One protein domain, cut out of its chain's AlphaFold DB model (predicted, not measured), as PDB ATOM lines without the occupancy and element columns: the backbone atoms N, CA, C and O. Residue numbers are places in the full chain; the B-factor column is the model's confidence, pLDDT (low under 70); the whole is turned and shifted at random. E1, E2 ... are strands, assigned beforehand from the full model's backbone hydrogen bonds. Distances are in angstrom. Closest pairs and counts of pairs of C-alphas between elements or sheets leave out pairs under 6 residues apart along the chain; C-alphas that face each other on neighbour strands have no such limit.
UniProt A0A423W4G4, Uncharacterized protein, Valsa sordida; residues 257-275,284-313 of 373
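What this domain is: This is residues 257 to 275 and 284 to 313 of the 373 residues of an uncharacterized protein of Valsa sordida (UniProt A0A423W4G4). A long, thin, twisted ribbon of strands, with the bent strand E3 running along most of its length. E2 is paired beside the first part of E3 and E4 beside its last part, while the short E1 lies beside E2 near the middle of the rod. The printed part has 49 residues with no named helix and four strands, E1 to E4 along the chain; the sheet has the order E1, E2, E3, E4, all antiparallel, and the class is all strand. The whole is extended, with a radius of gyration of the C-alphas of 15.3 A and spans of 53 by 17 by 14 A.

Where its parts are: E3, residues 284 to 301, is 44.0 A long, from C-alpha 284 at (-28.257, 60.403, 138.434) to C-alpha 301 at (-60.447, 88.915, 128.997), and bends by 69 degrees at residue 292. E2, residues 264 to 275, is 25.8 A long and bends by 92 degrees at residue 272. E4, residues 305 to 312, is 22.6 A long and ends at (-41.498, 83.154, 136.306). E1, residues 257 to 259, is 7.2 A long.

How they stand to each other: The pairing of E3 is staggered: residues 284 to 293 pair with E2 and residues 294 to 301 with E4. E2 and E3 are antiparallel at 161 degrees, with N 267 and O 289 2.8 A apart, within hydrogen-bond range. E3 and E4 form a hairpin at 154 degrees, with N 297 and O 309 2.8 A apart, also within that range. E1 and E2 form a hairpin at 141 degrees; N 266 and O 258 are 2.9 A apart, within hydrogen-bond range. E1 and E4 are the edge strands; their closest C-alphas, of Cys 259 and Ser 312, are 6.6 A apart. The sheet is only just strongly twisted, its C-alphas up to 4.2 A off the best plane.

The domain as a whole: The two C-alphas farthest apart, of Ala 275 and Gly 303, are 53.3 A apart. Residues 276 to 283 are cut out, in the link from E2 to E3, and C-alphas 275 and 284 are 6.9 A apart across the cut. The links E1 to E2 and E3 to E4 are tight. The mean pLDDT of the printed part is 90.2, and no printed residue is under 70.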
ATOM      1  N   ASN A 257     -40.688  73.698 135.945       93.25
ATOM      2  CA  ASN A 257     -40.560  75.047 136.472       93.25
ATOM      3  C   ASN A 257     -41.856  75.405 137.195       93.25
ATOM      4  O   ASN A 257     -42.947  75.188 136.661       93.25
ATOM      5  N   TRP A 258     -41.740  75.950 138.399       94.44
ATOM      6  CA  TRP A 258     -42.883  76.429 139.161       94.44
ATOM      7  C   TRP A 258     -42.536  77.660 139.985       94.44
ATOM      8  O   TRP A 258     -41.379  77.960 140.282       94.44
ATOM      9  N   CYS A 259     -43.593  78.349 140.398       95.69
ATOM     10  CA  CYS A 259     -43.530  79.441 141.351       95.69
ATOM     11  C   CYS A 259     -43.962  78.943 142.727       95.69
ATOM     12  O   CYS A 259     -45.031  78.351 142.870       95.69
ATOM     13  N   SER A 260     -43.125  79.167 143.733       94.44
ATOM     14  CA  SER A 260     -43.480  78.951 145.131       94.44
ATOM     15  C   SER A 260     -44.325  80.110 145.652       94.44
ATOM     16  O   SER A 260     -44.259  81.231 145.142       94.44
ATOM     17  N   ASP A 261     -45.099  79.847 146.704       91.31
ATOM     18  CA  ASP A 261     -45.983  80.822 147.349       91.31
ATOM     19  C   ASP A 261     -45.225  82.052 147.882       91.31
ATOM     20  O   ASP A 261     -45.801  83.126 148.035       91.31
ATOM     21  N   ASN A 262     -43.917  81.920 148.130       92.06
ATOM     22  CA  ASN A 262     -43.054  83.025 148.548       92.06
ATOM     23  C   ASN A 262     -42.605  83.939 147.387       92.06
ATOM     24  O   ASN A 262     -41.810  84.849 147.605       92.06
ATOM     25  N   GLY A 263     -43.083  83.695 146.164       93.38
ATOM     26  CA  GLY A 263     -42.725  84.463 144.974       93.38
ATOM     27  C   GLY A 263     -41.382  84.077 144.354       93.38
ATOM     28  O   GLY A 263     -40.907  84.802 143.487       93.38
ATOM     29  N   ALA A 264     -40.764  82.967 144.764       94.75
ATOM     30  CA  ALA A 264     -39.563  82.432 144.129       94.75
ATOM     31  C   ALA A 264     -39.911  81.455 142.996       94.75
ATOM     32  O   ALA A 264     -40.801  80.616 143.136       94.75
ATOM     33  N   SER A 265     -39.177  81.539 141.892       95.06
ATOM     34  CA  SER A 265     -39.219  80.585 140.787       95.06
ATOM     35  C   SER A 265     -38.142  79.523 140.969       95.06
ATOM     36  O   SER A 265     -36.988  79.821 141.292       95.06
ATOM     37  N   TYR A 266     -38.530  78.272 140.766       94.88
ATOM     38  CA  TYR A 266     -37.653  77.121 140.888       94.88
ATOM     39  C   TYR A 266     -37.690  76.306 139.610       94.88
ATOM     40  O   TYR A 266     -38.744  76.128 139.007       94.88
ATOM     41  N   CYS A 267     -36.533  75.776 139.237       95.19
ATOM     42  CA  CYS A 267     -36.384  74.857 138.130       95.19
ATOM     43  C   CYS A 267     -35.749  73.564 138.607       95.19
ATOM     44  O   CYS A 267     -34.717  73.569 139.281       95.19
ATOM     45  N   LEU A 268     -36.381  72.463 138.228       94.75
ATOM     46  CA  LEU A 268     -35.872  71.123 138.416       94.75
ATOM     47  C   LEU A 268     -35.312  70.646 137.078       94.75
ATOM     48  O   LEU A 268     -36.006  70.655 136.059       94.75
ATOM     49  N   TYR A 269     -34.042  70.260 137.063       93.62
ATOM     50  CA  TYR A 269     -33.386  69.722 135.874       93.62
ATOM     51  C   TYR A 269     -32.514  68.522 136.231       93.62
ATOM     52  O   TYR A 269     -32.158  68.308 137.388       93.62
ATOM     53  N   TRP A 270     -32.153  67.732 135.225       93.19
ATOM     54  CA  TRP A 270     -31.197  66.642 135.391       93.19
ATOM     55  C   TRP A 270     -29.786  67.207 135.534       93.19
ATOM     56  O   TRP A 270     -29.180  67.631 134.552       93.19
ATOM     57  N   GLY A 271     -29.262  67.215 136.761       88.38
ATOM     58  CA  GLY A 271     -27.922  67.726 137.071       88.38
ATOM     59  C   GLY A 271     -26.801  66.711 136.853       88.38
ATOM     60  O   GLY A 271     -25.683  66.931 137.306       88.38
ATOM     61  N   GLY A 272     -27.093  65.590 136.190       89.56
ATOM     62  CA  GLY A 272     -26.180  64.458 136.096       89.56
ATOM     63  C   GLY A 272     -26.156  63.656 137.394       89.56
ATOM     64  O   GLY A 272     -27.203  63.404 137.988       89.56
ATOM     65  N   ILE A 273     -24.964  63.224 137.800       86.75
ATOM     66  CA  ILE A 273     -24.737  62.384 138.980       86.75
ATOM     67  C   ILE A 273     -24.810  63.263 140.229       86.75
ATOM     68  O   ILE A 273     -23.956  64.124 140.425       86.75
ATOM     69  N   THR A 274     -25.822  63.053 141.070       86.62
ATOM     70  CA  THR A 274     -26.031  63.854 142.290       86.62
ATOM     71  C   THR A 274     -25.733  63.087 143.573       86.62
ATOM     72  O   THR A 274     -25.632  63.695 144.634       86.62
ATOM     73  N   ALA A 275     -25.645  61.760 143.499       87.25
ATOM     74  CA  ALA A 275     -25.368  60.894 144.636       87.25
ATOM     75  C   ALA A 275     -24.593  59.651 144.186       87.25
ATOM     76  O   ALA A 275     -24.479  59.384 142.993       87.25
ATOM     77  N   PRO A 284     -27.766  59.184 139.041       90.00
ATOM     78  CA  PRO A 284     -28.257  60.403 138.434       90.00
ATOM     79  C   PRO A 284     -29.429  60.945 139.251       90.00
ATOM     80  O   PRO A 284     -30.277  60.184 139.721       90.00
ATOM     81  N   GLY A 285     -29.508  62.263 139.387       92.38
ATOM     82  CA  GLY A 285     -30.606  62.884 140.110       92.38
ATOM     83  C   GLY A 285     -31.007  64.240 139.569       92.38
ATOM     84  O   GLY A 285     -30.326  64.882 138.760       92.38
ATOM     85  N   MET A 286     -32.182  64.650 140.026       93.31
ATOM     86  CA  MET A 286     -32.729  65.956 139.729       93.31
ATOM     87  C   MET A 286     -32.167  66.987 140.703       93.31
ATOM     88  O   MET A 286     -32.146  66.779 141.915       93.31
ATOM     89  N   VAL A 287     -31.716  68.109 140.155       92.88
ATOM     90  CA  VAL A 287     -31.204  69.251 140.903       92.88
ATOM     91  C   VAL A 287     -32.242  70.356 140.856       92.88
ATOM     92  O   VAL A 287     -32.755  70.710 139.794       92.88
ATOM     93  N   LEU A 288     -32.538  70.902 142.032       93.50
ATOM     94  CA  LEU A 288     -33.379  72.077 142.194       93.50
ATOM     95  C   LEU A 288     -32.507  73.331 142.150       93.50
ATOM     96  O   LEU A 288     -31.546  73.448 142.904       93.50
ATOM     97  N   THR A 289     -32.842  74.291 141.295       93.69
ATOM     98  CA  THR A 289     -32.171  75.595 141.238       93.69
ATOM     99  C   THR A 289     -33.184  76.725 141.285       93.69
ATOM    100  O   THR A 289     -34.250  76.660 140.677       93.69
ATOM    101  N   HIS A 290     -32.842  77.768 142.035       93.94
ATOM    102  CA  HIS A 290     -33.619  78.994 142.121       93.94
ATOM    103  C   HIS A 290     -33.334  79.875 140.900       93.94
ATOM    104  O   HIS A 290     -32.182  80.237 140.665       93.94
ATOM    105  N   LEU A 291     -34.375  80.212 140.138       92.12
ATOM    106  CA  LEU A 291     -34.274  81.005 138.909       92.12
ATOM    107  C   LEU A 291     -34.568  82.499 139.112       92.12
ATOM    108  O   LEU A 291     -34.479  83.265 138.163       92.12
ATOM    109  N   GLY A 292     -34.927  82.928 140.325       93.25
ATOM    110  CA  GLY A 292     -35.275  84.323 140.611       93.25
ATOM    111  C   GLY A 292     -36.737  84.500 141.010       93.25
ATOM    112  O   GLY A 292     -37.381  83.562 141.473       93.25
ATOM    113  N   GLY A 293     -37.271  85.711 140.861       93.88
ATOM    114  CA  GLY A 293     -38.637  86.040 141.277       93.88
ATOM    115  C   GLY A 293     -39.723  85.559 140.310       93.88
ATOM    116  O   GLY A 293     -39.501  85.387 139.114       93.88
ATOM    117  N   CYS A 294     -40.936  85.398 140.818       94.56
ATOM    118  CA  CYS A 294     -42.150  85.207 140.038       94.56
ATOM    119  C   CYS A 294     -42.931  86.515 139.937       94.56
ATOM    120  O   CYS A 294     -43.015  87.285 140.891       94.56
ATOM    121  N   THR A 295     -43.534  86.752 138.776       92.19
ATOM    122  CA  THR A 295     -44.402  87.901 138.517       92.19
ATOM    123  C   THR A 295     -45.840  87.432 138.319       92.19
ATOM    124  O   THR A 295     -46.105  86.421 137.669       92.19
ATOM    125  N   LEU A 296     -46.792  88.178 138.874       88.62
ATOM    126  CA  LEU A 296     -48.213  87.988 138.598       88.62
ATOM    127  C   LEU A 296     -48.556  88.679 137.277       88.62
ATOM    128  O   LEU A 296     -48.465  89.899 137.159       88.62
ATOM    129  N   VAL A 297     -48.951  87.892 136.284       88.31
ATOM    130  CA  VAL A 297     -49.481  88.382 135.015       88.31
ATOM    131  C   VAL A 297     -50.996  88.395 135.117       88.31
ATOM    132  O   VAL A 297     -51.651  87.354 135.182       88.31
ATOM    133  N   THR A 298     -51.559  89.595 135.151       89.25
ATOM    134  CA  THR A 298     -53.002  89.806 135.151       89.25
ATOM    135  C   THR A 298     -53.465  90.100 133.727       89.25
ATOM    136  O   THR A 298     -53.105  91.122 133.149       89.25
ATOM    137  N   THR A 299     -54.272  89.207 133.162       88.88
ATOM    138  CA  THR A 299     -54.854  89.337 131.824       88.88
ATOM    139  C   THR A 299     -56.351  89.572 131.943       88.88
ATOM    140  O   THR A 299     -57.087  88.730 132.460       88.88
ATOM    141  N   THR A 300     -56.825  90.702 131.429       90.00
ATOM    142  CA  THR A 300     -58.259  90.992 131.340       90.00
ATOM    143  C   THR A 300     -58.808  90.427 130.033       90.00
ATOM    144  O   THR A 300     -58.464  90.897 128.951       90.00
ATOM    145  N   LEU A 301     -59.658  89.406 130.120       86.56
ATOM    146  CA  LEU A 301     -60.447  88.915 128.997       86.56
ATOM    147  C   LEU A 301     -61.607  89.879 128.699       86.56
ATOM    148  O   LEU A 301     -62.152  90.542 129.588       86.56
ATOM    149  N   GLY A 302     -61.999  89.943 127.422       77.44
ATOM    150  CA  GLY A 302     -63.142  90.738 126.970       77.44
ATOM    151  C   GLY A 302     -64.401  90.425 127.786       77.44
ATOM    152  O   GLY A 302     -64.713  89.263 128.030       77.44
ATOM    153  N   GLY A 303     -65.098  91.472 128.235       85.00
ATOM    154  CA  GLY A 303     -66.236  91.361 129.158       85.00
ATOM    155  C   GLY A 303     -65.907  91.643 130.629       85.00
ATOM    156  O   GLY A 303     -66.781  91.491 131.474       85.00
ATOM    157  N   GLY A 304     -64.678  92.068 130.952       87.94
ATOM    158  CA  GLY A 304     -64.291  92.484 132.310       87.94
ATOM    159  C   GLY A 304     -63.817  91.344 133.220       87.94
ATOM    160  O   GLY A 304     -63.490  91.576 134.382       87.94
ATOM    161  N   LEU A 305     -63.724  90.120 132.696       86.69
ATOM    162  CA  LEU A 305     -63.167  88.979 133.417       86.69
ATOM    163  C   LEU A 305     -61.652  89.123 133.521       86.69
ATOM    164  O   LEU A 305     -60.944  89.102 132.521       86.69
ATOM    165  N   THR A 306     -61.148  89.259 134.743       90.56
ATOM    166  CA  THR A 306     -59.714  89.390 135.003       90.56
ATOM    167  C   THR A 306     -59.155  88.049 135.472       90.56
ATOM    168  O   THR A 306     -59.547  87.540 136.519       90.56
ATOM    169  N   THR A 307     -58.242  87.461 134.701       89.12
ATOM    170  CA  THR A 307     -57.527  86.229 135.057       89.12
ATOM    171  C   THR A 307     -56.113  86.580 135.487       89.12
ATOM    172  O   THR A 307     -55.399  87.263 134.764       89.12
ATOM    173  N   THR A 308     -55.691  86.099 136.653       86.00
ATOM    174  CA  THR A 308     -54.318  86.295 137.135       86.00
ATOM    175  C   THR A 308     -53.581  84.967 137.092       86.00
ATOM    176  O   THR A 308     -54.076  83.974 137.621       86.00
ATOM    177  N   MET A 309     -52.419  84.942 136.450       85.44
ATOM    178  CA  MET A 309     -51.532  83.786 136.360       85.44
ATOM    179  C   MET A 309     -50.182  84.169 136.960       85.44
ATOM    180  O   MET A 309     -49.705  85.279 136.745       85.44
ATOM    181  N   VAL A 310     -49.557  83.270 137.715       84.12
ATOM    182  CA  VAL A 310     -48.193  83.487 138.212       84.12
ATOM    183  C   VAL A 310     -47.228  82.897 137.192       84.12
ATOM    184  O   VAL A 310     -47.361  81.732 136.824       84.12
ATOM    185  N   VAL A 311     -46.280  83.699 136.720       85.38
ATOM    186  CA  VAL A 311     -45.282  83.299 135.722       85.38
ATOM    187  C   VAL A 311     -43.898  83.652 136.257       85.38
ATOM    188  O   VAL A 311     -43.733  84.677 136.918       85.38
ATOM    189  N   SER A 312     -42.891  82.820 135.992       83.25
ATOM    190  CA  SER A 312     -41.498  83.154 136.306       83.25
ATOM    191  C   SER A 312     -41.131  84.482 135.644       83.25
ATOM    192  O   SER A 312     -41.428  84.689 134.464       83.25
ATOM    193  N   ALA A 313     -40.526  85.401 136.397       76.69
ATOM    194  CA  ALA A 313     -40.059  86.643 135.808       76.69
ATOM    195  C   ALA A 313     -38.937  86.308 134.812       76.69
ATOM    196  O   ALA A 313     -38.065  85.503 135.143       76.69
TER     197      ALA A 313